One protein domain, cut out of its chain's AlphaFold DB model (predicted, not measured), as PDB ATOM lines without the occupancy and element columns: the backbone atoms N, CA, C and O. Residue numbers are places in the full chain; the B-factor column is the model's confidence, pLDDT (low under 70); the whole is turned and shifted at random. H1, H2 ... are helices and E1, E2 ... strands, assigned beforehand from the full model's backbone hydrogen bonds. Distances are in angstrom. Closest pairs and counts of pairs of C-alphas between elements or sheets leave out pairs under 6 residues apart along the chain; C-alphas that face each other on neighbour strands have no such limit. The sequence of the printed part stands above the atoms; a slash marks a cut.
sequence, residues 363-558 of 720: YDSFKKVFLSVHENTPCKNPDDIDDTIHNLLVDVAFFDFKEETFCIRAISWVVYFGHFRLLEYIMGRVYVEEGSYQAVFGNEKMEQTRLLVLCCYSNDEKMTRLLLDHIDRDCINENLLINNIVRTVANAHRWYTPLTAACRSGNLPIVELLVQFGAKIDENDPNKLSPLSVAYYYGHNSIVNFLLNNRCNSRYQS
ATOM      1  N   TYR A 363     174.633 173.822 140.086       93.00
ATOM      2  CA  TYR A 363     173.388 174.547 139.840       93.00
ATOM      3  C   TYR A 363     173.546 175.627 138.758       93.00
ATOM      4  O   TYR A 363     172.694 175.732 137.885       93.00
ATOM      5  N   ASP A 364     174.681 176.334 138.706       90.94
ATOM      6  CA  ASP A 364     174.959 177.328 137.656       90.94
ATOM      7  C   ASP A 364     174.966 176.728 136.244       90.94
ATOM      8  O   ASP A 364     174.395 177.289 135.306       90.94
ATOM      9  N   SER A 365     175.605 175.562 136.079       90.50
ATOM     10  CA  SER A 365     175.655 174.851 134.796       90.50
ATOM     11  C   SER A 365     174.260 174.370 134.400       90.50
ATOM     12  O   SER A 365     173.838 174.555 133.260       90.50
ATOM     13  N   PHE A 366     173.515 173.832 135.365       91.81
ATOM     14  CA  PHE A 366     172.137 173.393 135.190       91.81
ATOM     15  C   PHE A 366     171.204 174.549 134.794       91.81
ATOM     16  O   PHE A 366     170.462 174.435 133.817       91.81
ATOM     17  N   LYS A 367     171.287 175.686 135.495       89.44
ATOM     18  CA  LYS A 367     170.516 176.906 135.226       89.44
ATOM     19  C   LYS A 367     170.805 177.439 133.829       89.44
ATOM     20  O   LYS A 367     169.871 177.760 133.098       89.44
ATOM     21  N   LYS A 368     172.077 177.444 133.423       87.56
ATOM     22  CA  LYS A 368     172.489 177.796 132.060       87.56
ATOM     23  C   LYS A 368     171.966 176.815 131.010       87.56
ATOM     24  O   LYS A 368     171.735 177.205 129.882       87.56
ATOM     25  N   VAL A 369     171.791 175.538 131.315       88.00
ATOM     26  CA  VAL A 369     171.255 174.600 130.322       88.00
ATOM     27  C   VAL A 369     169.741 174.751 130.190       88.00
ATOM     28  O   VAL A 369     169.239 174.954 129.085       88.00
ATOM     29  N   PHE A 370     169.014 174.678 131.306       88.50
ATOM     30  CA  PHE A 370     167.558 174.531 131.275       88.50
ATOM     31  C   PHE A 370     166.775 175.839 131.370       88.50
ATOM     32  O   PHE A 370     165.722 175.960 130.740       88.50
ATOM     33  N   LEU A 371     167.267 176.794 132.164       84.94
ATOM     34  CA  LEU A 371     166.499 177.971 132.581       84.94
ATOM     35  C   LEU A 371     166.900 179.238 131.824       84.94
ATOM     36  O   LEU A 371     166.077 180.143 131.694       84.94
ATOM     37  N   SER A 372     168.140 179.337 131.336       80.44
ATOM     38  CA  SER A 372     168.547 180.507 130.564       80.44
ATOM     39  C   SER A 372     167.896 180.513 129.191       80.44
ATOM     40  O   SER A 372     167.701 179.481 128.547       80.44
ATOM     41  N   VAL A 373     167.595 181.722 128.743       70.62
ATOM     42  CA  VAL A 373     167.234 181.978 127.362       70.62
ATOM     43  C   VAL A 373     168.456 181.717 126.494       70.62
ATOM     44  O   VAL A 373     169.516 182.300 126.723       70.62
ATOM     45  N   HIS A 374     168.302 180.840 125.509       63.56
ATOM     46  CA  HIS A 374     169.310 180.635 124.483       63.56
ATOM     47  C   HIS A 374     168.884 181.380 123.227       63.56
ATOM     48  O   HIS A 374     167.718 181.299 122.826       63.56
ATOM     49  N   GLU A 375     169.829 182.090 122.604       53.44
ATOM     50  CA  GLU A 375     169.699 182.434 121.191       53.44
ATOM     51  C   GLU A 375     169.491 181.116 120.460       53.44
ATOM     52  O   GLU A 375     170.311 180.199 120.583       53.44
ATOM     53  N   ASN A 376     168.373 180.983 119.754       45.38
ATOM     54  CA  ASN A 376     168.164 179.786 118.968       45.38
ATOM     55  C   ASN A 376     169.291 179.757 117.929       45.38
ATOM     56  O   ASN A 376     169.302 180.574 117.007       45.38
ATOM     57  N   THR A 377     170.275 178.865 118.084       38.22
ATOM     58  CA  THR A 377     171.190 178.579 116.983       38.22
ATOM     59  C   THR A 377     170.291 178.061 115.874       38.22
ATOM     60  O   THR A 377     169.675 177.011 116.078       38.22
ATOM     61  N   PRO A 378     170.151 178.760 114.732       36.75
ATOM     62  CA  PRO A 378     169.433 178.178 113.619       36.75
ATOM     63  C   PRO A 378     170.076 176.819 113.369       36.75
ATOM     64  O   PRO A 378     171.308 176.718 113.270       36.75
ATOM     65  N   CYS A 379     169.250 175.771 113.345       35.44
ATOM     66  CA  CYS A 379     169.650 174.477 112.823       35.44
ATOM     67  C   CYS A 379     170.494 174.743 111.575       35.44
ATOM     68  O   CYS A 379     170.096 175.506 110.693       35.44
ATOM     69  N   LYS A 380     171.711 174.188 111.535       34.12
ATOM     70  CA  LYS A 380     172.705 174.522 110.497       34.12
ATOM     71  C   LYS A 380     172.206 174.240 109.072       34.12
ATOM     72  O   LYS A 380     172.834 174.719 108.135       34.12
ATOM     73  N   ASN A 381     171.092 173.519 108.938       32.78
ATOM     74  CA  ASN A 381     170.293 173.384 107.732       32.78
ATOM     75  C   ASN A 381     168.805 173.627 108.053       32.78
ATOM     76  O   ASN A 381     168.215 172.806 108.754       32.78
ATOM     77  N   PRO A 382     168.186 174.695 107.524       31.53
ATOM     78  CA  PRO A 382     166.733 174.859 107.536       31.53
ATOM     79  C   PRO A 382     165.998 173.840 106.643       31.53
ATOM     80  O   PRO A 382     164.805 173.652 106.811       31.53
ATOM     81  N   ASP A 383     166.707 173.138 105.751       33.84
ATOM     82  CA  ASP A 383     166.118 172.207 104.775       33.84
ATOM     83  C   ASP A 383     165.833 170.785 105.325       33.84
ATOM     84  O   ASP A 383     165.288 169.951 104.608       33.84
ATOM     85  N   ASP A 384     166.225 170.473 106.570       32.69
ATOM     86  CA  ASP A 384     166.037 169.145 107.204       32.69
ATOM     87  C   ASP A 384     164.973 169.154 108.325       32.69
ATOM     88  O   ASP A 384     164.846 168.186 109.079       32.69
ATOM     89  N   ILE A 385     164.259 170.266 108.495       37.84
ATOM     90  CA  ILE A 385     163.383 170.498 109.642       37.84
ATOM     91  C   ILE A 385     161.934 170.187 109.253       37.84
ATOM     92  O   ILE A 385     161.484 170.561 108.174       37.84
ATOM     93  N   ASP A 386     161.191 169.528 110.145       43.38
ATOM     94  CA  ASP A 386     159.728 169.605 110.126       43.38
ATOM     95  C   ASP A 386     159.342 171.064 110.385       43.38
ATOM     96  O   ASP A 386     159.346 171.549 111.526       43.38
ATOM     97  N   ASP A 387     159.068 171.761 109.285       43.06
ATOM     98  CA  ASP A 387     158.618 173.136 109.275       43.06
ATOM     99  C   ASP A 387     157.451 173.320 110.259       43.06
ATOM    100  O   ASP A 387     157.384 174.342 110.915       43.06
ATOM    101  N   THR A 388     156.567 172.359 110.521       47.34
ATOM    102  CA  THR A 388     155.431 172.627 111.413       47.34
ATOM    103  C   THR A 388     155.799 172.719 112.895       47.34
ATOM    104  O   THR A 388     155.342 173.640 113.568       47.34
ATOM    105  N   ILE A 389     156.580 171.778 113.440       48.59
ATOM    106  CA  ILE A 389     156.893 171.742 114.883       48.59
ATOM    107  C   ILE A 389     157.986 172.746 115.234       48.59
ATOM    108  O   ILE A 389     157.899 173.422 116.261       48.59
ATOM    109  N   HIS A 390     158.998 172.885 114.372       46.50
ATOM    110  CA  HIS A 390     159.994 173.931 114.550       46.50
ATOM    111  C   HIS A 390     159.378 175.304 114.333       46.50
ATOM    112  O   HIS A 390     159.616 176.157 115.176       46.50
ATOM    113  N   ASN A 391     158.539 175.516 113.306       48.28
ATOM    114  CA  ASN A 391     157.849 176.800 113.177       48.28
ATOM    115  C   ASN A 391     156.867 176.999 114.328       48.28
ATOM    116  O   ASN A 391     156.875 178.076 114.874       48.28
ATOM    117  N   LEU A 392     156.153 175.999 114.856       51.88
ATOM    118  CA  LEU A 392     155.349 176.208 116.068       51.88
ATOM    119  C   LEU A 392     156.223 176.629 117.262       51.88
ATOM    120  O   LEU A 392     155.919 177.617 117.909       51.88
ATOM    121  N   LEU A 393     157.332 175.947 117.553       54.84
ATOM    122  CA  LEU A 393     158.208 176.307 118.679       54.84
ATOM    123  C   LEU A 393     158.979 177.623 118.465       54.84
ATOM    124  O   LEU A 393     159.263 178.312 119.444       54.84
ATOM    125  N   VAL A 394     159.298 177.977 117.215       49.06
ATOM    126  CA  VAL A 394     159.948 179.234 116.798       49.06
ATOM    127  C   VAL A 394     158.955 180.393 116.716       49.06
ATOM    128  O   VAL A 394     159.279 181.500 117.125       49.06
ATOM    129  N   ASP A 395     157.734 180.152 116.262       49.66
ATOM    130  CA  ASP A 395     156.646 181.126 116.195       49.66
ATOM    131  C   ASP A 395     156.088 181.387 117.612       49.66
ATOM    132  O   ASP A 395     155.615 182.487 117.903       49.66
ATOM    133  N   VAL A 396     156.172 180.388 118.507       48.69
ATOM    134  CA  VAL A 396     155.954 180.502 119.961       48.69
ATOM    135  C   VAL A 396     157.216 181.023 120.669       48.69
ATOM    136  O   VAL A 396     157.153 181.321 121.855       48.69
ATOM    137  N   ALA A 397     158.375 181.145 120.010       49.75
ATOM    138  CA  ALA A 397     159.580 181.665 120.656       49.75
ATOM    139  C   ALA A 397     159.408 183.138 121.034       49.75
ATOM    140  O   ALA A 397     158.782 183.924 120.321       49.75
ATOM    141  N   PHE A 398     160.017 183.530 122.151       44.00
ATOM    142  CA  PHE A 398     160.066 184.933 122.536       44.00
ATOM    143  C   PHE A 398     160.893 185.697 121.492       44.00
ATOM    144  O   PHE A 398     162.029 185.315 121.208       44.00
ATOM    145  N   PHE A 399     160.334 186.755 120.902       40.38
ATOM    146  CA  PHE A 399     161.095 187.677 120.060       40.38
ATOM    147  C   PHE A 399     161.616 188.813 120.939       40.38
ATOM    148  O   PHE A 399     160.833 189.651 121.394       40.38
ATOM    149  N   ASP A 400     162.926 188.855 121.182       37.84
ATOM    150  CA  ASP A 400     163.524 189.989 121.879       37.84
ATOM    151  C   ASP A 400     163.567 191.201 120.938       37.84
ATOM    152  O   ASP A 400     164.390 191.307 120.026       37.84
ATOM    153  N   PHE A 401     162.662 192.153 121.170       34.00
ATOM    154  CA  PHE A 401     162.567 193.387 120.389       34.00
ATOM    155  C   PHE A 401     163.777 194.320 120.546       34.00
ATOM    156  O   PHE A 401     163.931 195.236 119.732       34.00
ATOM    157  N   LYS A 402     164.616 194.139 121.577       32.47
ATOM    158  CA  LYS A 402     165.851 194.916 121.745       32.47
ATOM    159  C   LYS A 402     166.990 194.372 120.887       32.47
ATOM    160  O   LYS A 402     167.778 195.180 120.398       32.47
ATOM    161  N   GLU A 403     167.054 193.056 120.691       32.22
ATOM    162  CA  GLU A 403     168.172 192.391 120.001       32.22
ATOM    163  C   GLU A 403     167.823 191.812 118.619       32.22
ATOM    164  O   GLU A 403     168.726 191.424 117.883       32.22
ATOM    165  N   GLU A 404     166.549 191.835 118.208       40.50
ATOM    166  CA  GLU A 404     166.063 191.239 116.949       40.50
ATOM    167  C   GLU A 404     166.315 189.709 116.867       40.50
ATOM    168  O   GLU A 404     166.582 189.182 115.783       40.50
ATOM    169  N   THR A 405     166.227 188.981 117.992       40.62
ATOM    170  CA  THR A 405     166.555 187.540 118.103       40.62
ATOM    171  C   THR A 405     165.408 186.686 118.665       40.62
ATOM    172  O   THR A 405     164.555 187.164 119.413       40.62
ATOM    173  N   PHE A 406     165.378 185.399 118.280       51.53
ATOM    174  CA  PHE A 406     164.431 184.397 118.791       51.53
ATOM    175  C   PHE A 406     165.034 183.622 119.960       51.53
ATOM    176  O   PHE A 406     166.132 183.068 119.867       51.53
ATOM    177  N   CYS A 407     164.268 183.552 121.038       56.28
ATOM    178  CA  CYS A 407     164.709 183.114 122.346       56.28
ATOM    179  C   CYS A 407     163.848 181.939 122.826       56.28
ATOM    180  O   CYS A 407     162.640 182.085 123.025       56.28
ATOM    181  N   ILE A 408     164.459 180.764 123.024       68.25
ATOM    182  CA  ILE A 408     163.770 179.567 123.535       68.25
ATOM    183  C   ILE A 408     164.559 178.989 124.712       68.25
ATOM    184  O   ILE A 408     165.767 178.775 124.633       68.25
ATOM    185  N   ARG A 409     163.862 178.705 125.817       79.81
ATOM    186  CA  ARG A 409     164.420 177.970 126.965       79.81
ATOM    187  C   ARG A 409     164.271 176.470 126.747       79.81
ATOM    188  O   ARG A 409     163.233 176.044 126.234       79.81
ATOM    189  N   ALA A 410     165.227 175.660 127.201       83.75
ATOM    190  CA  ALA A 410     165.139 174.202 127.064       83.75
ATOM    191  C   ALA A 410     163.882 173.620 127.741       83.75
ATOM    192  O   ALA A 410     163.305 172.673 127.218       83.75
ATOM    193  N   ILE A 411     163.393 174.229 128.833       87.38
ATOM    194  CA  ILE A 411     162.118 173.840 129.471       87.38
ATOM    195  C   ILE A 411     160.945 173.833 128.479       87.38
ATOM    196  O   ILE A 411     160.073 172.980 128.587       87.38
ATOM    197  N   SER A 412     160.932 174.722 127.483       83.50
ATOM    198  CA  SER A 412     159.876 174.750 126.457       83.50
ATOM    199  C   SER A 412     159.777 173.417 125.717       83.50
ATOM    200  O   SER A 412     158.683 172.938 125.451       83.50
ATOM    201  N   TRP A 413     160.927 172.807 125.427       83.81
ATOM    202  CA  TRP A 413     161.024 171.510 124.768       83.81
ATOM    203  C   TRP A 413     160.659 170.363 125.710       83.81
ATOM    204  O   TRP A 413     159.954 169.445 125.305       83.81
ATOM    205  N   VAL A 414     161.087 170.439 126.977       88.38
ATOM    206  CA  VAL A 414     160.689 169.487 128.032       88.38
ATOM    207  C   VAL A 414     159.165 169.430 128.146       88.38
ATOM    208  O   VAL A 414     158.599 168.342 128.194       88.38
ATOM    209  N   VAL A 415     158.516 170.599 128.158       87.50
ATOM    210  CA  VAL A 415     157.060 170.737 128.249       87.50
ATOM    211  C   VAL A 415     156.374 170.269 126.973       87.50
ATOM    212  O   VAL A 415     155.455 169.463 127.044       87.50
ATOM    213  N   TYR A 416     156.833 170.736 125.811       81.50
ATOM    214  CA  TYR A 416     156.237 170.384 124.523       81.50
ATOM    215  C   TYR A 416     156.246 168.874 124.265       81.50
ATOM    216  O   TYR A 416     155.252 168.336 123.798       81.50
ATOM    217  N   PHE A 417     157.338 168.184 124.603       80.38
ATOM    218  CA  PHE A 417     157.468 166.739 124.399       80.38
ATOM    219  C   PHE A 417     156.984 165.884 125.577       80.38
ATOM    220  O   PHE A 417     157.132 164.667 125.541       80.38
ATOM    221  N   GLY A 418     156.416 166.475 126.632       84.56
ATOM    222  CA  GLY A 418     155.813 165.673 127.702       84.56
ATOM    223  C   GLY A 418     156.827 164.965 128.604       84.56
ATOM    224  O   GLY A 418     156.534 163.915 129.169       84.56
ATOM    225  N   HIS A 419     158.041 165.501 128.767       89.31
ATOM    226  CA  HIS A 419     159.082 164.889 129.605       89.31
ATOM    227  C   HIS A 419     158.815 165.133 131.107       89.31
ATOM    228  O   HIS A 419     159.601 165.789 131.794       89.31
ATOM    229  N   PHE A 420     157.691 164.616 131.632       91.00
ATOM    230  CA  PHE A 420     157.154 164.892 132.979       91.00
ATOM    231  C   PHE A 420     158.180 164.739 134.101       91.00
ATOM    232  O   PHE A 420     158.385 165.665 134.881       91.00
ATOM    233  N   ARG A 421     158.875 163.597 134.166       92.38
ATOM    234  CA  ARG A 421     159.864 163.323 135.226       92.38
ATOM    235  C   ARG A 421     161.044 164.282 135.197       92.38
ATOM    236  O   ARG A 421     161.601 164.616 136.239       92.38
ATOM    237  N   LEU A 422     161.441 164.704 133.999       93.56
ATOM    238  CA  LEU A 422     162.508 165.678 133.843       93.56
ATOM    239  C   LEU A 422     162.043 167.054 134.329       93.56
ATOM    240  O   LEU A 422     162.790 167.708 135.049       93.56
ATOM    241  N   LEU A 423     160.808 167.464 134.009       94.19
ATOM    242  CA  LEU A 423     160.230 168.701 134.542       94.19
ATOM    243  C   LEU A 423     160.097 168.660 136.070       94.19
ATOM    244  O   LEU A 423     160.520 169.604 136.730       94.19
ATOM    245  N   GLU A 424     159.575 167.569 136.633       94.00
ATOM    246  CA  GLU A 424     159.436 167.371 138.082       94.00
ATOM    247  C   GLU A 424     160.793 167.493 138.793       94.00
ATOM    248  O   GLU A 424     160.927 168.235 139.768       94.00
ATOM    249  N   TYR A 425     161.830 166.845 138.254       95.31
ATOM    250  CA  TYR A 425     163.192 166.979 138.763       95.31
ATOM    251  C   TYR A 425     163.715 168.420 138.664       95.31
ATOM    252  O   TYR A 425     164.299 168.930 139.622       95.31
ATOM    253  N   ILE A 426     163.504 169.089 137.522       95.12
ATOM    254  CA  ILE A 426     163.922 170.483 137.329       95.12
ATOM    255  C   ILE A 426     163.256 171.383 138.375       95.12
ATOM    256  O   ILE A 426     163.945 172.163 139.028       95.12
ATOM    257  N   MET A 427     161.945 171.243 138.574       95.19
ATOM    258  CA  MET A 427     161.186 172.010 139.562       95.19
ATOM    259  C   MET A 427     161.680 171.757 140.983       95.19
ATOM    260  O   MET A 427     161.969 172.715 141.699       95.19
ATOM    261  N   GLY A 428     161.832 170.489 141.377       94.88
ATOM    262  CA  GLY A 428     162.315 170.127 142.709       94.88
ATOM    263  C   GLY A 428     163.702 170.698 142.988       94.88
ATOM    264  O   GLY A 428     163.941 171.271 144.048       94.88
ATOM    265  N   ARG A 429     164.605 170.629 142.006       94.94
ATOM    266  CA  ARG A 429     165.950 171.189 142.134       94.94
ATOM    267  C   ARG A 429     165.948 172.710 142.252       94.94
ATOM    268  O   ARG A 429     166.664 173.250 143.088       94.94
ATOM    269  N   VAL A 430     165.163 173.403 141.428       94.69
ATOM    270  CA  VAL A 430     165.061 174.868 141.494       94.69
ATOM    271  C   VAL A 430     164.462 175.311 142.827       94.69
ATOM    272  O   VAL A 430     164.971 176.249 143.423       94.69
ATOM    273  N   TYR A 431     163.455 174.607 143.345       94.50
ATOM    274  CA  TYR A 431     162.872 174.930 144.645       94.50
ATOM    275  C   TYR A 431     163.861 174.747 145.803       94.50
ATOM    276  O   TYR A 431     163.904 175.581 146.701       94.50
ATOM    277  N   VAL A 432     164.682 173.693 145.783       95.38
ATOM    278  CA  VAL A 432     165.719 173.477 146.810       95.38
ATOM    279  C   VAL A 432     166.760 174.602 146.815       95.38
ATOM    280  O   VAL A 432     167.195 175.014 147.885       95.38
ATOM    281  N   GLU A 433     167.147 175.102 145.640       93.88
ATOM    282  CA  GLU A 433     168.232 176.085 145.489       93.88
ATOM    283  C   GLU A 433     167.747 177.545 145.597       93.88
ATOM    284  O   GLU A 433     168.456 178.397 146.124       93.88
ATOM    285  N   GLU A 434     166.536 177.850 145.115       92.94
ATOM    286  CA  GLU A 434     165.994 179.219 145.044       92.94
ATOM    287  C   GLU A 434     164.746 179.447 145.921       92.94
ATOM    288  O   GLU A 434     164.303 180.586 146.067       92.94
ATOM    289  N   GLY A 435     164.152 178.400 146.504       91.62
ATOM    290  CA  GLY A 435     162.947 178.498 147.343       91.62
ATOM    291  C   GLY A 435     161.666 178.871 146.586       91.62
ATOM    292  O   GLY A 435     160.672 179.255 147.200       91.62
ATOM    293  N   SER A 436     161.685 178.818 145.251       91.31
ATOM    294  CA  SER A 436     160.613 179.312 144.383       91.31
ATOM    295  C   SER A 436     160.653 178.635 143.013       91.31
ATOM    296  O   SER A 436     161.706 178.182 142.580       91.31
ATOM    297  N   TYR A 437     159.528 178.604 142.293       90.75
ATOM    298  CA  TYR A 437     159.452 178.088 140.916       90.75
ATOM    299  C   TYR A 437     159.579 179.177 139.840       90.75
ATOM    300  O   TYR A 437     159.467 178.891 138.647       90.75
ATOM    301  N   GLN A 438     159.828 180.428 140.237       86.38
ATOM    302  CA  GLN A 438     159.859 181.571 139.319       86.38
ATOM    303  C   GLN A 438     160.889 181.418 138.193       86.38
ATOM    304  O   GLN A 438     160.601 181.782 137.057       86.38
ATOM    305  N   ALA A 439     162.057 180.824 138.449       86.38
ATOM    306  CA  ALA A 439     163.035 180.582 137.386       86.38
ATOM    307  C   ALA A 439     162.577 179.520 136.363       86.38
ATOM    308  O   ALA A 439     163.050 179.518 135.224       86.38
ATOM    309  N   VAL A 440     161.635 178.642 136.733       87.75
ATOM    310  CA  VAL A 440     161.042 177.643 135.831       87.75
ATOM    311  C   VAL A 440     159.928 178.267 135.000       87.75
ATOM    312  O   VAL A 440     159.980 178.178 133.777       87.75
ATOM    313  N   PHE A 441     158.954 178.935 135.618       86.12
ATOM    314  CA  PHE A 441     157.751 179.404 134.912       86.12
ATOM    315  C   PHE A 441     157.815 180.856 134.431       86.12
ATOM    316  O   PHE A 441     157.056 181.238 133.546       86.12
ATOM    317  N   GLY A 442     158.752 181.646 134.952       80.56
ATOM    318  CA  GLY A 442     158.815 183.084 134.720       80.56
ATOM    319  C   GLY A 442     157.779 183.856 135.543       80.56
ATOM    320  O   GLY A 442     156.741 183.332 135.947       80.56
ATOM    321  N   ASN A 443     158.065 185.138 135.776       75.69
ATOM    322  CA  ASN A 443     157.136 186.067 136.438       75.69
ATOM    323  C   ASN A 443     156.163 186.722 135.451       75.69
ATOM    324  O   ASN A 443     155.226 187.407 135.849       75.69
ATOM    325  N   GLU A 444     156.422 186.571 134.156       78.69
ATOM    326  CA  GLU A 444     155.630 187.198 133.113       78.69
ATOM    327  C   GLU A 444     154.480 186.279 132.710       78.69
ATOM    328  O   GLU A 444     154.698 185.148 132.269       78.69
ATOM    329  N   LYS A 445     153.255 186.812 132.779       80.50
ATOM    330  CA  LYS A 445     152.025 186.148 132.320       80.50
ATOM    331  C   LYS A 445     152.173 185.545 130.916       80.50
ATOM    332  O   LYS A 445     151.661 184.464 130.634       80.50
ATOM    333  N   MET A 446     152.914 186.234 130.048       77.38
ATOM    334  CA  MET A 446     153.201 185.798 128.683       77.38
ATOM    335  C   MET A 446     153.966 184.466 128.646       77.38
ATOM    336  O   MET A 446     153.553 183.548 127.946       77.38
ATOM    337  N   GLU A 447     155.042 184.329 129.427       78.62
ATOM    338  CA  GLU A 447     155.870 183.114 129.463       78.62
ATOM    339  C   GLU A 447     155.107 181.925 130.057       78.62
ATOM    340  O   GLU A 447     155.192 180.806 129.550       78.62
ATOM    341  N   GLN A 448     154.305 182.165 131.092       87.19
ATOM    342  CA  GLN A 448     153.466 181.127 131.690       87.19
ATOM    343  C   GLN A 448     152.379 180.643 130.719       87.19
ATOM    344  O   GLN A 448     152.201 179.438 130.533       87.19
ATOM    345  N   THR A 449     151.700 181.576 130.039       85.38
ATOM    346  CA  THR A 449     150.717 181.265 128.985       85.38
ATOM    347  C   THR A 449     151.374 180.472 127.857       85.38
ATOM    348  O   THR A 449     150.817 179.491 127.370       85.38
ATOM    349  N   ARG A 450     152.601 180.843 127.480       82.00
ATOM    350  CA  ARG A 450     153.403 180.158 126.465       82.00
ATOM    351  C   ARG A 450     153.685 178.703 126.828       82.00
ATOM    352  O   ARG A 450     153.435 177.819 126.013       82.00
ATOM    353  N   LEU A 451     154.163 178.438 128.045       86.81
ATOM    354  CA  LEU A 451     154.389 177.070 128.521       86.81
ATOM    355  C   LEU A 451     153.089 176.259 128.552       86.81
ATOM    356  O   LEU A 451     153.090 175.100 128.142       86.81
ATOM    357  N   LEU A 452     151.980 176.869 128.976       89.19
ATOM    358  CA  LEU A 452     150.677 176.208 128.991       89.19
ATOM    359  C   LEU A 452     150.197 175.850 127.573       89.19
ATOM    360  O   LEU A 452     149.741 174.730 127.347       89.19
ATOM    361  N   VAL A 453     150.353 176.757 126.601       83.44
ATOM    362  CA  VAL A 453     150.034 176.493 125.187       83.44
ATOM    363  C   VAL A 453     150.897 175.358 124.633       83.44
ATOM    364  O   VAL A 453     150.364 174.463 123.983       83.44
ATOM    365  N   LEU A 454     152.206 175.345 124.914       82.00
ATOM    366  CA  LEU A 454     153.096 174.256 124.487       82.00
ATOM    367  C   LEU A 454     152.702 172.913 125.102       82.00
ATOM    368  O   LEU A 454     152.705 171.897 124.411       82.00
ATOM    369  N   CYS A 455     152.308 172.910 126.373       86.56
ATOM    370  CA  CYS A 455     151.857 171.706 127.059       86.56
ATOM    371  C   CYS A 455     150.609 171.092 126.415       86.56
ATOM    372  O   CYS A 455     150.435 169.879 126.444       86.56
ATOM    373  N   CYS A 456     149.761 171.890 125.764       84.75
ATOM    374  CA  CYS A 456     148.576 171.373 125.075       84.75
ATOM    375  C   CYS A 456     148.911 170.429 123.903       84.75
ATOM    376  O   CYS A 456     148.032 169.700 123.435       84.75
ATOM    377  N   TYR A 457     150.166 170.423 123.441       77.75
ATOM    378  CA  TYR A 457     150.675 169.532 122.397       77.75
ATOM    379  C   TYR A 457     151.397 168.288 122.941       77.75
ATOM    380  O   TYR A 457     151.646 167.365 122.174       77.75
ATOM    381  N   SER A 458     151.687 168.213 124.246       73.88
ATOM    382  CA  SER A 458     152.535 167.161 124.837       73.88
ATOM    383  C   SER A 458     151.862 165.807 125.031       73.88
ATOM    384  O   SER A 458     152.506 164.820 125.373       73.88
ATOM    385  N   ASN A 459     150.546 165.764 124.848       71.25
ATOM    386  CA  ASN A 459     149.693 164.629 125.171       71.25
ATOM    387  C   ASN A 459     149.788 164.112 126.627       71.25
ATOM    388  O   ASN A 459     149.312 163.017 126.921       71.25
ATOM    389  N   ASP A 460     150.361 164.894 127.551       82.00
ATOM    390  CA  ASP A 460     150.580 164.492 128.943       82.00
ATOM    391  C   ASP A 460     149.664 165.268 129.911       82.00
ATOM    392  O   ASP A 460     149.879 166.440 130.247       82.00
ATOM    393  N   GLU A 461     148.622 164.585 130.397       87.88
ATOM    394  CA  GLU A 461     147.673 165.125 131.380       87.88
ATOM    395  C   GLU A 461     148.357 165.482 132.711       87.88
ATOM    396  O   GLU A 461     148.022 166.494 133.330       87.88
ATOM    397  N   LYS A 462     149.336 164.683 133.161       90.62
ATOM    398  CA  LYS A 462     150.035 164.922 134.434       90.62
ATOM    399  C   LYS A 462     150.899 166.167 134.343       90.62
ATOM    400  O   LYS A 462     150.899 166.967 135.275       90.62
ATOM    401  N   MET A 463     151.590 166.350 133.219       90.88
ATOM    402  CA  MET A 463     152.359 167.563 132.955       90.88
ATOM    403  C   MET A 463     151.461 168.797 132.886       90.88
ATOM    404  O   MET A 463     151.793 169.826 133.471       90.88
ATOM    405  N   THR A 464     150.298 168.675 132.244       90.94
ATOM    406  CA  THR A 464     149.327 169.773 132.153       90.94
ATOM    407  C   THR A 464     148.788 170.158 133.528       90.94
ATOM    408  O   THR A 464     148.757 171.340 133.863       90.94
ATOM    409  N   ARG A 465     148.425 169.175 134.363       92.94
ATOM    410  CA  ARG A 465     147.978 169.412 135.745       92.94
ATOM    411  C   ARG A 465     149.075 170.079 136.578       92.94
ATOM    412  O   ARG A 465     148.813 171.091 137.214       92.94
ATOM    413  N   LEU A 466     150.308 169.576 136.492       93.25
ATOM    414  CA  LEU A 466     151.459 170.148 137.193       93.25
ATOM    415  C   LEU A 466     151.689 171.621 136.822       93.25
ATOM    416  O   LEU A 466     151.953 172.434 137.703       93.25
ATOM    417  N   LEU A 467     151.576 171.971 135.537       91.19
ATOM    418  CA  LEU A 467     151.670 173.357 135.077       91.19
ATOM    419  C   LEU A 467     150.528 174.213 135.627       91.19
ATOM    420  O   LEU A 467     150.796 175.272 136.184       91.19
ATOM    421  N   LEU A 468     149.279 173.750 135.519       91.56
ATOM    422  CA  LEU A 468     148.095 174.468 136.009       91.56
ATOM    423  C   LEU A 468     148.137 174.750 137.518       91.56
ATOM    424  O   LEU A 468     147.617 175.776 137.951       91.56
ATOM    425  N   ASP A 469     148.774 173.880 138.301       91.00
ATOM    426  CA  ASP A 469     148.940 174.065 139.746       91.00
ATOM    427  C   ASP A 469     149.953 175.175 140.108       91.00
ATOM    428  O   ASP A 469     149.940 175.665 141.238       91.00
ATOM    429  N   HIS A 470     150.824 175.583 139.173       89.69
ATOM    430  CA  HIS A 470     151.940 176.504 139.437       89.69
ATOM    431  C   HIS A 470     151.929 177.802 138.615       89.69
ATOM    432  O   HIS A 470     152.691 178.716 138.935       89.69
ATOM    433  N   ILE A 471     151.110 177.898 137.567       88.56
ATOM    434  CA  ILE A 471     150.929 179.124 136.774       88.56
ATOM    435  C   ILE A 471     149.760 179.966 137.292       88.56
ATOM    436  O   ILE A 471     148.822 179.457 137.908       88.56
ATOM    437  N   ASP A 472     149.779 181.261 136.989       88.25
ATOM    438  CA  ASP A 472     148.688 182.169 137.325       88.25
ATOM    439  C   ASP A 472     147.397 181.762 136.600       88.25
ATOM    440  O   ASP A 472     147.383 181.530 135.388       88.25
ATOM    441  N   ARG A 473     146.270 181.716 137.327       85.69
ATOM    442  CA  ARG A 473     144.973 181.297 136.756       85.69
ATOM    443  C   ARG A 473     144.527 182.154 135.575       85.69
ATOM    444  O   ARG A 473     143.857 181.655 134.672       85.69
ATOM    445  N   ASP A 474     144.925 183.420 135.558       85.75
ATOM    446  CA  ASP A 474     144.599 184.339 134.472       85.75
ATOM    447  C   ASP A 474     145.249 183.936 133.135       85.75
ATOM    448  O   ASP A 474     144.788 184.384 132.087       85.75
ATOM    449  N   CYS A 475     146.288 183.090 133.144       86.56
ATOM    450  CA  CYS A 475     146.950 182.567 131.943       86.56
ATOM    451  C   CYS A 475     146.078 181.569 131.161       86.56
ATOM    452  O   CYS A 475     146.274 181.392 129.962       86.56
ATOM    453  N   ILE A 476     145.094 180.930 131.807       87.62
ATOM    454  CA  ILE A 476     144.247 179.885 131.196       87.62
ATOM    455  C   ILE A 476     143.412 180.436 130.028       87.62
ATOM    456  O   ILE A 476     143.147 179.724 129.060       87.62
ATOM    457  N   ASN A 477     143.012 181.706 130.119       86.19
ATOM    458  CA  ASN A 477     142.186 182.394 129.123       86.19
ATOM    459  C   ASN A 477     142.956 183.493 128.372       86.19
ATOM    460  O   ASN A 477     142.356 184.275 127.637       86.19
ATOM    461  N   GLU A 478     144.270 183.591 128.572       84.31
ATOM    462  CA  GLU A 478     145.076 184.627 127.935       84.31
ATOM    463  C   GLU A 478     145.332 184.289 126.460       84.31
ATOM    464  O   GLU A 478     145.519 183.129 126.086       84.31
ATOM    465  N   ASN A 479     145.344 185.321 125.615       76.25
ATOM    466  CA  ASN A 479     145.636 185.176 124.197       76.25
ATOM    467  C   ASN A 479     147.136 185.338 123.946       76.25
ATOM    468  O   ASN A 479     147.700 186.413 124.139       76.25
ATOM    469  N   LEU A 480     147.767 184.287 123.437       73.19
ATOM    470  CA  LEU A 480     149.149 184.313 122.984       73.19
ATOM    471  C   LEU A 480     149.199 184.643 121.490       73.19
ATOM    472  O   LEU A 480     148.665 183.894 120.670       73.19
ATOM    473  N   LEU A 481     149.850 185.750 121.127       63.91
ATOM    474  CA  LEU A 481     150.141 186.073 119.730       63.91
ATOM    475  C   LEU A 481     151.385 185.309 119.267       63.91
ATOM    476  O   LEU A 481     152.480 185.517 119.781       63.91
ATOM    477  N   ILE A 482     151.205 184.486 118.243       58.69
ATOM    478  CA  ILE A 482     152.242 183.721 117.562       58.69
ATOM    479  C   ILE A 482     152.467 184.371 116.190       58.69
ATOM    480  O   ILE A 482     151.550 184.493 115.366       58.69
ATOM    481  N   ASN A 483     153.686 184.860 115.960       50.94
ATOM    482  CA  ASN A 483     154.076 185.453 114.684       50.94
ATOM    483  C   ASN A 483     154.571 184.336 113.766       50.94
ATOM    484  O   ASN A 483     155.657 183.830 114.000       50.94
ATOM    485  N   ASN A 484     153.819 183.996 112.713       44.25
ATOM    486  CA  ASN A 484     154.311 183.088 111.673       44.25
ATOM    487  C   ASN A 484     155.521 183.735 110.971       44.25
ATOM    488  O   ASN A 484     155.363 184.726 110.252       44.25
ATOM    489  N   ILE A 485     156.727 183.205 111.182       38.78
ATOM    490  CA  ILE A 485     157.966 183.722 110.562       38.78
ATOM    491  C   ILE A 485     158.242 183.058 109.209       38.78
ATOM    492  O   ILE A 485     159.100 183.511 108.440       38.78
ATOM    493  N   VAL A 486     157.477 182.027 108.851       34.00
ATOM    494  CA  VAL A 486     157.575 181.410 107.530       34.00
ATOM    495  C   VAL A 486     157.205 182.448 106.472       34.00
ATOM    496  O   VAL A 486     156.098 182.977 106.452       34.00
ATOM    497  N   ARG A 487     158.152 182.738 105.569       32.16
ATOM    498  CA  ARG A 487     158.045 183.668 104.424       32.16
ATOM    499  C   ARG A 487     157.051 183.175 103.355       32.16
ATOM    500  O   ARG A 487     157.330 183.273 102.160       32.16
ATOM    501  N   THR A 488     155.917 182.610 103.749       30.36
ATOM    502  CA  THR A 488     154.773 182.401 102.867       30.36
ATOM    503  C   THR A 488     153.976 183.700 102.791       30.36
ATOM    504  O   THR A 488     154.003 184.549 103.676       30.36
ATOM    505  N   VAL A 489     153.323 183.917 101.655       26.66
ATOM    506  CA  VAL A 489     152.779 185.208 101.200       26.66
ATOM    507  C   VAL A 489     151.515 185.636 101.983       26.66
ATOM    508  O   VAL A 489     150.712 186.429 101.504       26.66
ATOM    509  N   ALA A 490     151.328 185.150 103.211       33.06
ATOM    510  CA  ALA A 490     150.228 185.515 104.089       33.06
ATOM    511  C   ALA A 490     150.770 185.877 105.479       33.06
ATOM    512  O   ALA A 490     151.079 185.009 106.286       33.06
ATOM    513  N   ASN A 491     150.849 187.181 105.765       35.88
ATOM    514  CA  ASN A 491     151.031 187.726 107.113       35.88
ATOM    515  C   ASN A 491     149.827 187.346 108.002       35.88
ATOM    516  O   ASN A 491     148.950 188.175 108.246       35.88
ATOM    517  N   ALA A 492     149.735 186.096 108.451       42.72
ATOM    518  CA  ALA A 492     148.705 185.658 109.382       42.72
ATOM    519  C   ALA A 492     149.286 185.657 110.798       42.72
ATOM    520  O   ALA A 492     149.922 184.695 111.215       42.72
ATOM    521  N   HIS A 493     149.076 186.744 111.537       49.81
ATOM    522  CA  HIS A 493     149.194 186.739 112.994       49.81
ATOM    523  C   HIS A 493     148.184 185.724 113.552       49.81
ATOM    524  O   HIS A 493     146.977 185.870 113.327       49.81
ATOM    525  N   ARG A 494     148.649 184.668 114.228       59.62
ATOM    526  CA  ARG A 494     147.757 183.671 114.833       59.62
ATOM    527  C   ARG A 494     147.723 183.874 116.336       59.62
ATOM    528  O   ARG A 494     148.761 183.935 116.981       59.62
ATOM    529  N   TRP A 495     146.523 183.997 116.877       65.12
ATOM    530  CA  TRP A 495     146.306 184.069 118.310       65.12
ATOM    531  C   TRP A 495     145.885 182.697 118.813       65.12
ATOM    532  O   TRP A 495     145.128 182.005 118.138       65.12
ATOM    533  N   TYR A 496     146.386 182.310 119.978       71.88
ATOM    534  CA  TYR A 496     146.036 181.051 120.617       71.88
ATOM    535  C   TYR A 496     145.680 181.295 122.074       71.88
ATOM    536  O   TYR A 496     146.468 181.868 122.822       71.88
ATOM    537  N   THR A 497     144.523 180.794 122.494       83.25
ATOM    538  CA  THR A 497     144.290 180.454 123.901       83.25
ATOM    539  C   THR A 497     144.743 179.013 124.150       83.25
ATOM    540  O   THR A 497     144.677 178.191 123.222       83.25
ATOM    541  N   PRO A 498     145.133 178.644 125.383       87.31
ATOM    542  CA  PRO A 498     145.402 177.252 125.749       87.31
ATOM    543  C   PRO A 498     144.309 176.279 125.283       87.31
ATOM    544  O   PRO A 498     144.598 175.240 124.693       87.31
ATOM    545  N   LEU A 499     143.036 176.657 125.443       88.94
ATOM    546  CA  LEU A 499     141.909 175.821 125.028       88.94
ATOM    547  C   LEU A 499     141.847 175.630 123.506       88.94
ATOM    548  O   LEU A 499     141.624 174.513 123.043       88.94
ATOM    549  N   THR A 500     142.075 176.681 122.710       81.94
ATOM    550  CA  THR A 500     142.131 176.544 121.241       81.94
ATOM    551  C   THR A 500     143.326 175.708 120.780       81.94
ATOM    552  O   THR A 500     143.190 174.939 119.828       81.94
ATOM    553  N   ALA A 501     144.467 175.785 121.475       79.81
ATOM    554  CA  ALA A 501     145.627 174.940 121.203       79.81
ATOM    555  C   ALA A 501     145.327 173.457 121.489       79.81
ATOM    556  O   ALA A 501     145.590 172.613 120.635       79.81
ATOM    557  N   ALA A 502     144.689 173.144 122.620       84.00
ATOM    558  CA  ALA A 502     144.254 171.784 122.950       84.00
ATOM    559  C   ALA A 502     143.184 171.248 121.976       84.00
ATOM    560  O   ALA A 502     143.222 170.091 121.557       84.00
ATOM    561  N   CYS A 503     142.253 172.107 121.549       81.56
ATOM    562  CA  CYS A 503     141.255 171.753 120.538       81.56
ATOM    563  C   CYS A 503     141.888 171.466 119.177       81.56
ATOM    564  O   CYS A 503     141.398 170.607 118.455       81.56
ATOM    565  N   ARG A 504     142.967 172.168 118.819       78.06
ATOM    566  CA  ARG A 504     143.741 171.917 117.599       78.06
ATOM    567  C   ARG A 504     144.541 170.619 117.689       78.06
ATOM    568  O   ARG A 504     144.583 169.879 116.706       78.06
ATOM    569  N   SER A 505     145.175 170.354 118.833       72.38
ATOM    570  CA  SER A 505     145.994 169.152 119.036       72.38
ATOM    571  C   SER A 505     145.165 167.868 119.088       72.38
ATOM    572  O   SER A 505     145.696 166.793 118.834       72.38
ATOM    573  N   GLY A 506     143.861 167.966 119.360       78.19
ATOM    574  CA  GLY A 506     142.972 166.804 119.389       78.19
ATOM    575  C   GLY A 506     142.985 166.050 120.714       78.19
ATOM    576  O   GLY A 506     142.406 164.969 120.816       78.19
ATOM    577  N   ASN A 507     143.609 166.614 121.749       80.50
ATOM    578  CA  ASN A 507     143.724 165.963 123.043       80.50
ATOM    579  C   ASN A 507     142.518 166.257 123.948       80.50
ATOM    580  O   ASN A 507     142.498 167.246 124.684       80.50
ATOM    581  N   LEU A 508     141.519 165.368 123.912       86.25
ATOM    582  CA  LEU A 508     140.318 165.482 124.739       86.25
ATOM    583  C   LEU A 508     140.630 165.562 126.252       86.25
ATOM    584  O   LEU A 508     140.149 166.512 126.862       86.25
ATOM    585  N   PRO A 509     141.446 164.676 126.862       90.06
ATOM    586  CA  PRO A 509     141.831 164.804 128.273       90.06
ATOM    587  C   PRO A 509     142.356 166.190 128.680       90.06
ATOM    588  O   PRO A 509     141.956 166.725 129.713       90.06
ATOM    589  N   ILE A 510     143.213 166.814 127.861       89.50
ATOM    590  CA  ILE A 510     143.704 168.175 128.139       89.50
ATOM    591  C   ILE A 510     142.581 169.207 127.995       89.50
ATOM    592  O   ILE A 510     142.488 170.118 128.818       89.50
ATOM    593  N   VAL A 511     141.711 169.075 126.988       90.62
ATOM    594  CA  VAL A 511     140.534 169.950 126.838       90.62
ATOM    595  C   VAL A 511     139.637 169.872 128.075       90.62
ATOM    596  O   VAL A 511     139.247 170.909 128.610       90.62
ATOM    597  N   GLU A 512     139.341 168.666 128.558       92.12
ATOM    598  CA  GLU A 512     138.544 168.447 129.766       92.12
ATOM    599  C   GLU A 512     139.196 169.100 130.987       92.12
ATOM    600  O   GLU A 512     138.528 169.817 131.734       92.12
ATOM    601  N   LEU A 513     140.507 168.911 131.154       92.44
ATOM    602  CA  LEU A 513     141.270 169.478 132.260       92.44
ATOM    603  C   LEU A 513     141.281 171.015 132.226       92.44
ATOM    604  O   LEU A 513     141.006 171.652 133.239       92.44
ATOM    605  N   LEU A 514     141.534 171.634 131.070       91.56
ATOM    606  CA  LEU A 514     141.504 173.095 130.931       91.56
ATOM    607  C   LEU A 514     140.117 173.662 131.262       91.56
ATOM    608  O   LEU A 514     140.011 174.671 131.963       91.56
ATOM    609  N   VAL A 515     139.048 173.000 130.810       91.69
ATOM    610  CA  VAL A 515     137.666 173.394 131.122       91.69
ATOM    611  C   VAL A 515     137.371 173.265 132.618       91.69
ATOM    612  O   VAL A 515     136.812 174.193 133.202       91.69
ATOM    613  N   GLN A 516     137.804 172.180 133.270       90.88
ATOM    614  CA  GLN A 516     137.682 172.014 134.727       90.88
ATOM    615  C   GLN A 516     138.385 173.135 135.507       90.88
ATOM    616  O   GLN A 516     137.908 173.548 136.563       90.88
ATOM    617  N   PHE A 517     139.494 173.655 134.979       89.94
ATOM    618  CA  PHE A 517     140.255 174.746 135.591       89.94
ATOM    619  C   PHE A 517     139.735 176.153 135.234       89.94
ATOM    620  O   PHE A 517     140.283 177.143 135.723       89.94
ATOM    621  N   GLY A 518     138.642 176.259 134.467       88.81
ATOM    622  CA  GLY A 518     137.953 177.522 134.182       88.81
ATOM    623  C   GLY A 518     138.261 178.134 132.813       88.81
ATOM    624  O   GLY A 518     138.081 179.343 132.631       88.81
ATOM    625  N   ALA A 519     138.723 177.336 131.846       89.44
ATOM    626  CA  ALA A 519     138.847 177.792 130.466       89.44
ATOM    627  C   ALA A 519     137.470 178.117 129.863       89.44
ATOM    628  O   ALA A 519     136.522 177.331 129.952       89.44
ATOM    629  N   LYS A 520     137.352 179.278 129.216       87.56
ATOM    630  CA  LYS A 520     136.108 179.736 128.595       87.56
ATOM    631  C   LYS A 520     135.870 179.012 127.269       87.56
ATOM    632  O   LYS A 520     136.534 179.261 126.270       87.56
ATOM    633  N   ILE A 521     134.850 178.157 127.259       85.38
ATOM    634  CA  ILE A 521     134.459 177.293 126.127       85.38
ATOM    635  C   ILE A 521     133.981 178.089 124.893       85.38
ATOM    636  O   ILE A 521     134.031 177.595 123.760       85.38
ATOM    637  N   ASP A 522     133.530 179.327 125.107       77.62
ATOM    638  CA  ASP A 522     132.879 180.165 124.092       77.62
ATOM    639  C   ASP A 522     133.672 181.423 123.732       77.62
ATOM    640  O   ASP A 522     133.239 182.191 122.874       77.62
ATOM    641  N   GLU A 523     134.821 181.654 124.373       74.06
ATOM    642  CA  GLU A 523     135.628 182.833 124.073       74.06
ATOM    643  C   GLU A 523     136.331 182.646 122.730       74.06
ATOM    644  O   GLU A 523     137.051 181.673 122.505       74.06
ATOM    645  N   ASN A 524     136.075 183.583 121.822       70.94
ATOM    646  CA  ASN A 524     136.748 183.617 120.537       70.94
ATOM    647  C   ASN A 524     138.143 184.208 120.708       70.94
ATOM    648  O   ASN A 524     138.318 185.200 121.421       70.94
ATOM    649  N   ASP A 525     139.108 183.661 119.976       64.94
ATOM    650  CA  ASP A 525     140.385 184.337 119.802       64.94
ATOM    651  C   ASP A 525     140.190 185.678 119.042       64.94
ATOM    652  O   ASP A 525     139.141 185.929 118.426       64.94
ATOM    653  N   PRO A 526     141.191 186.572 119.034       64.75
ATOM    654  CA  PRO A 526     141.156 187.801 118.238       64.75
ATOM    655  C   PRO A 526     140.953 187.598 116.720       64.75
ATOM    656  O   PRO A 526     140.585 188.544 116.024       64.75
ATOM    657  N   ASN A 527     141.125 186.375 116.200       61.31
ATOM    658  CA  ASN A 527     140.807 185.989 114.821       61.31
ATOM    659  C   ASN A 527     139.347 185.522 114.635       61.31
ATOM    660  O   ASN A 527     138.966 185.112 113.531       61.31
ATOM    661  N   LYS A 528     138.517 185.647 115.680       68.06
ATOM    662  CA  LYS A 528     137.116 185.212 115.760       68.06
ATOM    663  C   LYS A 528     136.929 183.695 115.632       68.06
ATOM    664  O   LYS A 528     135.850 183.250 115.243       68.06
ATOM    665  N   LEU A 529     137.954 182.904 115.939       67.75
ATOM    666  CA  LEU A 529     137.862 181.449 115.991       67.75
ATOM    667  C   LEU A 529     137.461 181.016 117.403       67.75
ATOM    668  O   LEU A 529     138.093 181.387 118.390       67.75
ATOM    669  N   SER A 530     136.407 180.206 117.492       80.81
ATOM    670  CA  SER A 530     135.990 179.563 118.742       80.81
ATOM    671  C   SER A 530     136.693 178.211 118.920       80.81
ATOM    672  O   SER A 530     136.958 177.540 117.911       80.81
ATOM    673  N   PRO A 531     136.904 177.730 120.162       84.00
ATOM    674  CA  PRO A 531     137.407 176.379 120.426       84.00
ATOM    675  C   PRO A 531     136.650 175.291 119.653       84.00
ATOM    676  O   PRO A 531     137.256 174.405 119.055       84.00
ATOM    677  N   LEU A 532     135.319 175.423 119.570       82.00
ATOM    678  CA  LEU A 532     134.465 174.520 118.799       82.00
ATOM    679  C   LEU A 532     134.793 174.546 117.302       82.00
ATOM    680  O   LEU A 532     134.916 173.493 116.684       82.00
ATOM    681  N   SER A 533     134.931 175.738 116.715       75.00
ATOM    682  CA  SER A 533     135.245 175.876 115.289       75.00
ATOM    683  C   SER A 533     136.629 175.325 114.943       75.00
ATOM    684  O   SER A 533     136.795 174.730 113.882       75.00
ATOM    685  N   VAL A 534     137.593 175.445 115.865       73.19
ATOM    686  CA  VAL A 534     138.929 174.853 115.729       73.19
ATOM    687  C   VAL A 534     138.844 173.328 115.793       73.19
ATOM    688  O   VAL A 534     139.306 172.663 114.872       73.19
ATOM    689  N   ALA A 535     138.202 172.763 116.823       75.75
ATOM    690  CA  ALA A 535     138.032 171.313 116.950       75.75
ATOM    691  C   ALA A 535     137.313 170.705 115.734       75.75
ATOM    692  O   ALA A 535     137.697 169.645 115.247       75.75
ATOM    693  N   TYR A 536     136.298 171.403 115.216       74.31
ATOM    694  CA  TYR A 536     135.553 170.987 114.035       74.31
ATOM    695  C   TYR A 536     136.402 171.021 112.758       74.31
ATOM    696  O   TYR A 536     136.410 170.040 112.017       74.31
ATOM    697  N   TYR A 537     137.149 172.110 112.532       66.62
ATOM    698  CA  TYR A 537     138.051 172.253 111.384       66.62
ATOM    699  C   TYR A 537     139.150 171.184 111.362       66.62
ATOM    700  O   TYR A 537     139.517 170.696 110.300       66.62
ATOM    701  N   TYR A 538     139.651 170.792 112.536       63.06
ATOM    702  CA  TYR A 538     140.644 169.723 112.668       63.06
ATOM    703  C   TYR A 538     140.034 168.311 112.747       63.06
ATOM    704  O   TYR A 538     140.771 167.340 112.898       63.06
ATOM    705  N   GLY A 539     138.709 168.169 112.618       73.44
ATOM    706  CA  GLY A 539     138.031 166.868 112.573       73.44
ATOM    707  C   GLY A 539     137.941 166.131 113.916       73.44
ATOM    708  O   GLY A 539     137.620 164.941 113.947       73.44
ATOM    709  N   HIS A 540     138.182 166.812 115.038       79.06
ATOM    710  CA  HIS A 540     138.214 166.216 116.378       79.06
ATOM    711  C   HIS A 540     136.808 166.058 116.967       79.06
ATOM    712  O   HIS A 540     136.414 166.746 117.909       79.06
ATOM    713  N   ASN A 541     136.029 165.132 116.402       78.69
ATOM    714  CA  ASN A 541     134.609 164.931 116.726       78.69
ATOM    715  C   ASN A 541     134.333 164.653 118.216       78.69
ATOM    716  O   ASN A 541     133.295 165.057 118.736       78.69
ATOM    717  N   SER A 542     135.246 163.975 118.916       80.81
ATOM    718  CA  SER A 542     135.139 163.726 120.360       80.81
ATOM    719  C   SER A 542     135.163 165.030 121.165       80.81
ATOM    720  O   SER A 542     134.317 165.229 122.036       80.81
ATOM    721  N   ILE A 543     136.061 165.952 120.812       84.69
ATOM    722  CA  ILE A 543     136.149 167.292 121.399       84.69
ATOM    723  C   ILE A 543     134.945 168.139 120.991       84.69
ATOM    724  O   ILE A 543     134.366 168.807 121.840       84.69
ATOM    725  N   VAL A 544     134.515 168.079 119.727       82.62
ATOM    726  CA  VAL A 544     133.296 168.764 119.266       82.62
ATOM    727  C   VAL A 544     132.102 168.352 120.127       82.62
ATOM    728  O   VAL A 544     131.438 169.212 120.700       82.62
ATOM    729  N   ASN A 545     131.874 167.049 120.302       81.50
ATOM    730  CA  ASN A 545     130.792 166.537 121.142       81.50
ATOM    731  C   ASN A 545     130.937 166.974 122.604       81.50
ATOM    732  O   ASN A 545     129.952 167.371 123.222       81.50
ATOM    733  N   PHE A 546     132.152 166.942 123.158       89.06
ATOM    734  CA  PHE A 546     132.411 167.408 124.519       89.06
ATOM    735  C   PHE A 546     132.075 168.898 124.694       89.06
ATOM    736  O   PHE A 546     131.333 169.257 125.609       89.06
ATOM    737  N   LEU A 547     132.567 169.767 123.806       85.00
ATOM    738  CA  LEU A 547     132.309 171.208 123.856       85.00
ATOM    739  C   LEU A 547     130.815 171.508 123.666       85.00
ATOM    740  O   LEU A 547     130.267 172.338 124.386       85.00
ATOM    741  N   LEU A 548     130.132 170.799 122.760       81.56
ATOM    742  CA  LEU A 548     128.682 170.908 122.571       81.56
ATOM    743  C   LEU A 548     127.907 170.497 123.823       81.56
ATOM    744  O   LEU A 548     127.034 171.235 124.261       81.56
ATOM    745  N   ASN A 549     128.246 169.366 124.441       80.94
ATOM    746  CA  ASN A 549     127.569 168.891 125.648       80.94
ATOM    747  C   ASN A 549     127.755 169.855 126.831       80.94
ATOM    748  O   ASN A 549     126.804 170.110 127.570       80.94
ATOM    749  N   ASN A 550     128.948 170.438 126.984       77.94
ATOM    750  CA  ASN A 550     129.211 171.429 128.030       77.94
ATOM    751  C   ASN A 550     128.541 172.785 127.748       77.94
ATOM    752  O   ASN A 550     128.145 173.463 128.694       77.94
ATOM    753  N   ARG A 551     128.324 173.146 126.474       69.06
ATOM    754  CA  ARG A 551     127.466 174.281 126.078       69.06
ATOM    755  C   ARG A 551     125.983 173.999 126.354       69.06
ATOM    756  O   ARG A 551     125.284 174.846 126.900       69.06
ATOM    757  N   CYS A 552     125.511 172.791 126.045       50.06
ATOM    758  CA  CYS A 552     124.114 172.362 126.183       50.06
ATOM    759  C   CYS A 552     123.638 172.175 127.638       50.06
ATOM    760  O   CYS A 552     122.431 172.108 127.872       50.06
ATOM    761  N   ASN A 553     124.540 172.164 128.629       48.88
ATOM    762  CA  ASN A 553     124.170 172.290 130.049       48.88
ATOM    763  C   ASN A 553     123.710 173.719 130.433       48.88
ATOM    764  O   ASN A 553     123.152 173.918 131.509       48.88
ATOM    765  N   SER A 554     123.852 174.696 129.529       47.31
ATOM    766  CA  SER A 554     123.296 176.051 129.607       47.31
ATOM    767  C   SER A 554     122.255 176.262 128.491       47.31
ATOM    768  O   SER A 554     122.463 177.029 127.556       47.31
ATOM    769  N   ARG A 555     121.098 175.593 128.629       40.53
ATOM    770  CA  ARG A 555     119.926 175.601 127.722       40.53
ATOM    771  C   ARG A 555     120.195 175.084 126.292       40.53
ATOM    772  O   ARG A 555     121.174 175.414 125.648       40.53
ATOM    773  N   TYR A 556     119.200 174.349 125.788       39.12
ATOM    774  CA  TYR A 556     119.056 173.762 124.444       39.12
ATOM    775  C   TYR A 556     119.667 172.362 124.271       39.12
ATOM    776  O   TYR A 556     120.866 172.172 124.102       39.12
ATOM    777  N   GLN A 557     118.776 171.363 124.308       34.94
ATOM    778  CA  GLN A 557     119.055 169.965 123.994       34.94
ATOM    779  C   GLN A 557     119.147 169.729 122.480       34.94
ATOM    780  O   GLN A 557     118.290 170.180 121.728       34.94
ATOM    781  N   SER A 558     120.152 168.925 122.116       40.34
ATOM    782  CA  SER A 558     120.220 167.934 121.033       40.34
ATOM    783  C   SER A 558     119.607 168.285 119.671       40.34
ATOM    784  O   SER A 558     118.396 168.228 119.460       40.34
TER     785      SER A 558
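Overview. This is residues 363 to 558 of the 720 residues of the protein "Ankyrin_rpt-contain_dom domain-containing protein" of Mytilus coruscus (UniProt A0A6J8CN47). What shape does the model have? Most of it is a row of helical hairpins set one after another along the longest axis, H3 with H4, H6 with H7, H9 with H10 and H11 with H12, with H1 at one end. Along one side of the row lie two small strand hairpins, E1 with E2 and E3 with E4, and H2 sits between them. What are its parts and its size? The printed part has 196 residues, mostly helix, in the order H1 H2 E1 E2 H3 H4 H5 H6 H7 H8 E3 E4 H9 H10 H11 H12, with two antiparallel two-stranded sheets. It is compact, with a radius of gyration of the C-alphas of 17.4 A and spans of 58 by 45 by 28 A.

Along the chain. Where do the first elements lie? H1, residues 363 to 370, begins with C-alpha 363 at (173.388, 174.547, 139.840); then come H2, 387 to 395, E1, 398 to 400, E2, 405 to 408, and H3, 410 to 416. What follows? H4, 420 to 434, is 20.7 A long; after it come H5, 438 to 441, H6, 445 to 455 and 15.4 A long, H7, 461 to 468, and H8, 473 to 477. Which elements come last? E3, 480 to 483, E4, 493 to 496, H9, 498 to 505, H10, 508 to 516, H11, 531 to 537, and H12, 541 to 552, which is 16.0 A long and ends with C-alpha 552 at (124.114, 172.362, 126.183).

Arrangement. Where do H1 and H2 stand? H1 only just touches H3, with 3 pairs of C-alphas within 8 A, the closest those of Phe 370 and Ala 410 at 4.9 A. H2 touches no helix; its closest C-alpha to E3 is that of Asp 395, 5.3 A from that of Asn 483. How are the strands paired? In the hairpin E1 and E2, N 400 and O 405 are within hydrogen-bond range at 2.9 A; in E3 and E4, N 480 and O 496 are at 2.8 A. What touches the hub, H6? H6 touches five helices, among them H3 at a steep tilt of 53 degrees, with the closest C-alphas those of Tyr 416 and Leu 454 at 5.0 A; H8, with those of Thr 449 and Cys 475 at 5.0 A; and H9, with those of Val 453 and Pro 498 at 4.7 A. Its hairpin with H7 has a shallow tilt of 3 degrees, opposite ways, closest C-alphas Cys 455 and Thr 464 at 6.0 A. How regular are the helix backbones? Each O i to N i+4 pair is within hydrogen-bond range in H1 to H4, H6, H7 and H9 to H12; H8 has 0 of 1, with 1 of 2 O i to N i+3 pairs, and H5 is too short for such a pair.

Size, cuts and confidence. How far does it reach, and which links are long? The two C-alphas farthest apart, of Asp 364 and Gln 557, are 58.0 A apart; the printed part has no cut, and the links H1 to H2 and H10 to H11 are long. Where is confidence low? The mean pLDDT of the printed part is 72.5, and residues 374 to 408, 481 to 495, 525 to 529, 537 to 538 and 551 to 558 are under 70.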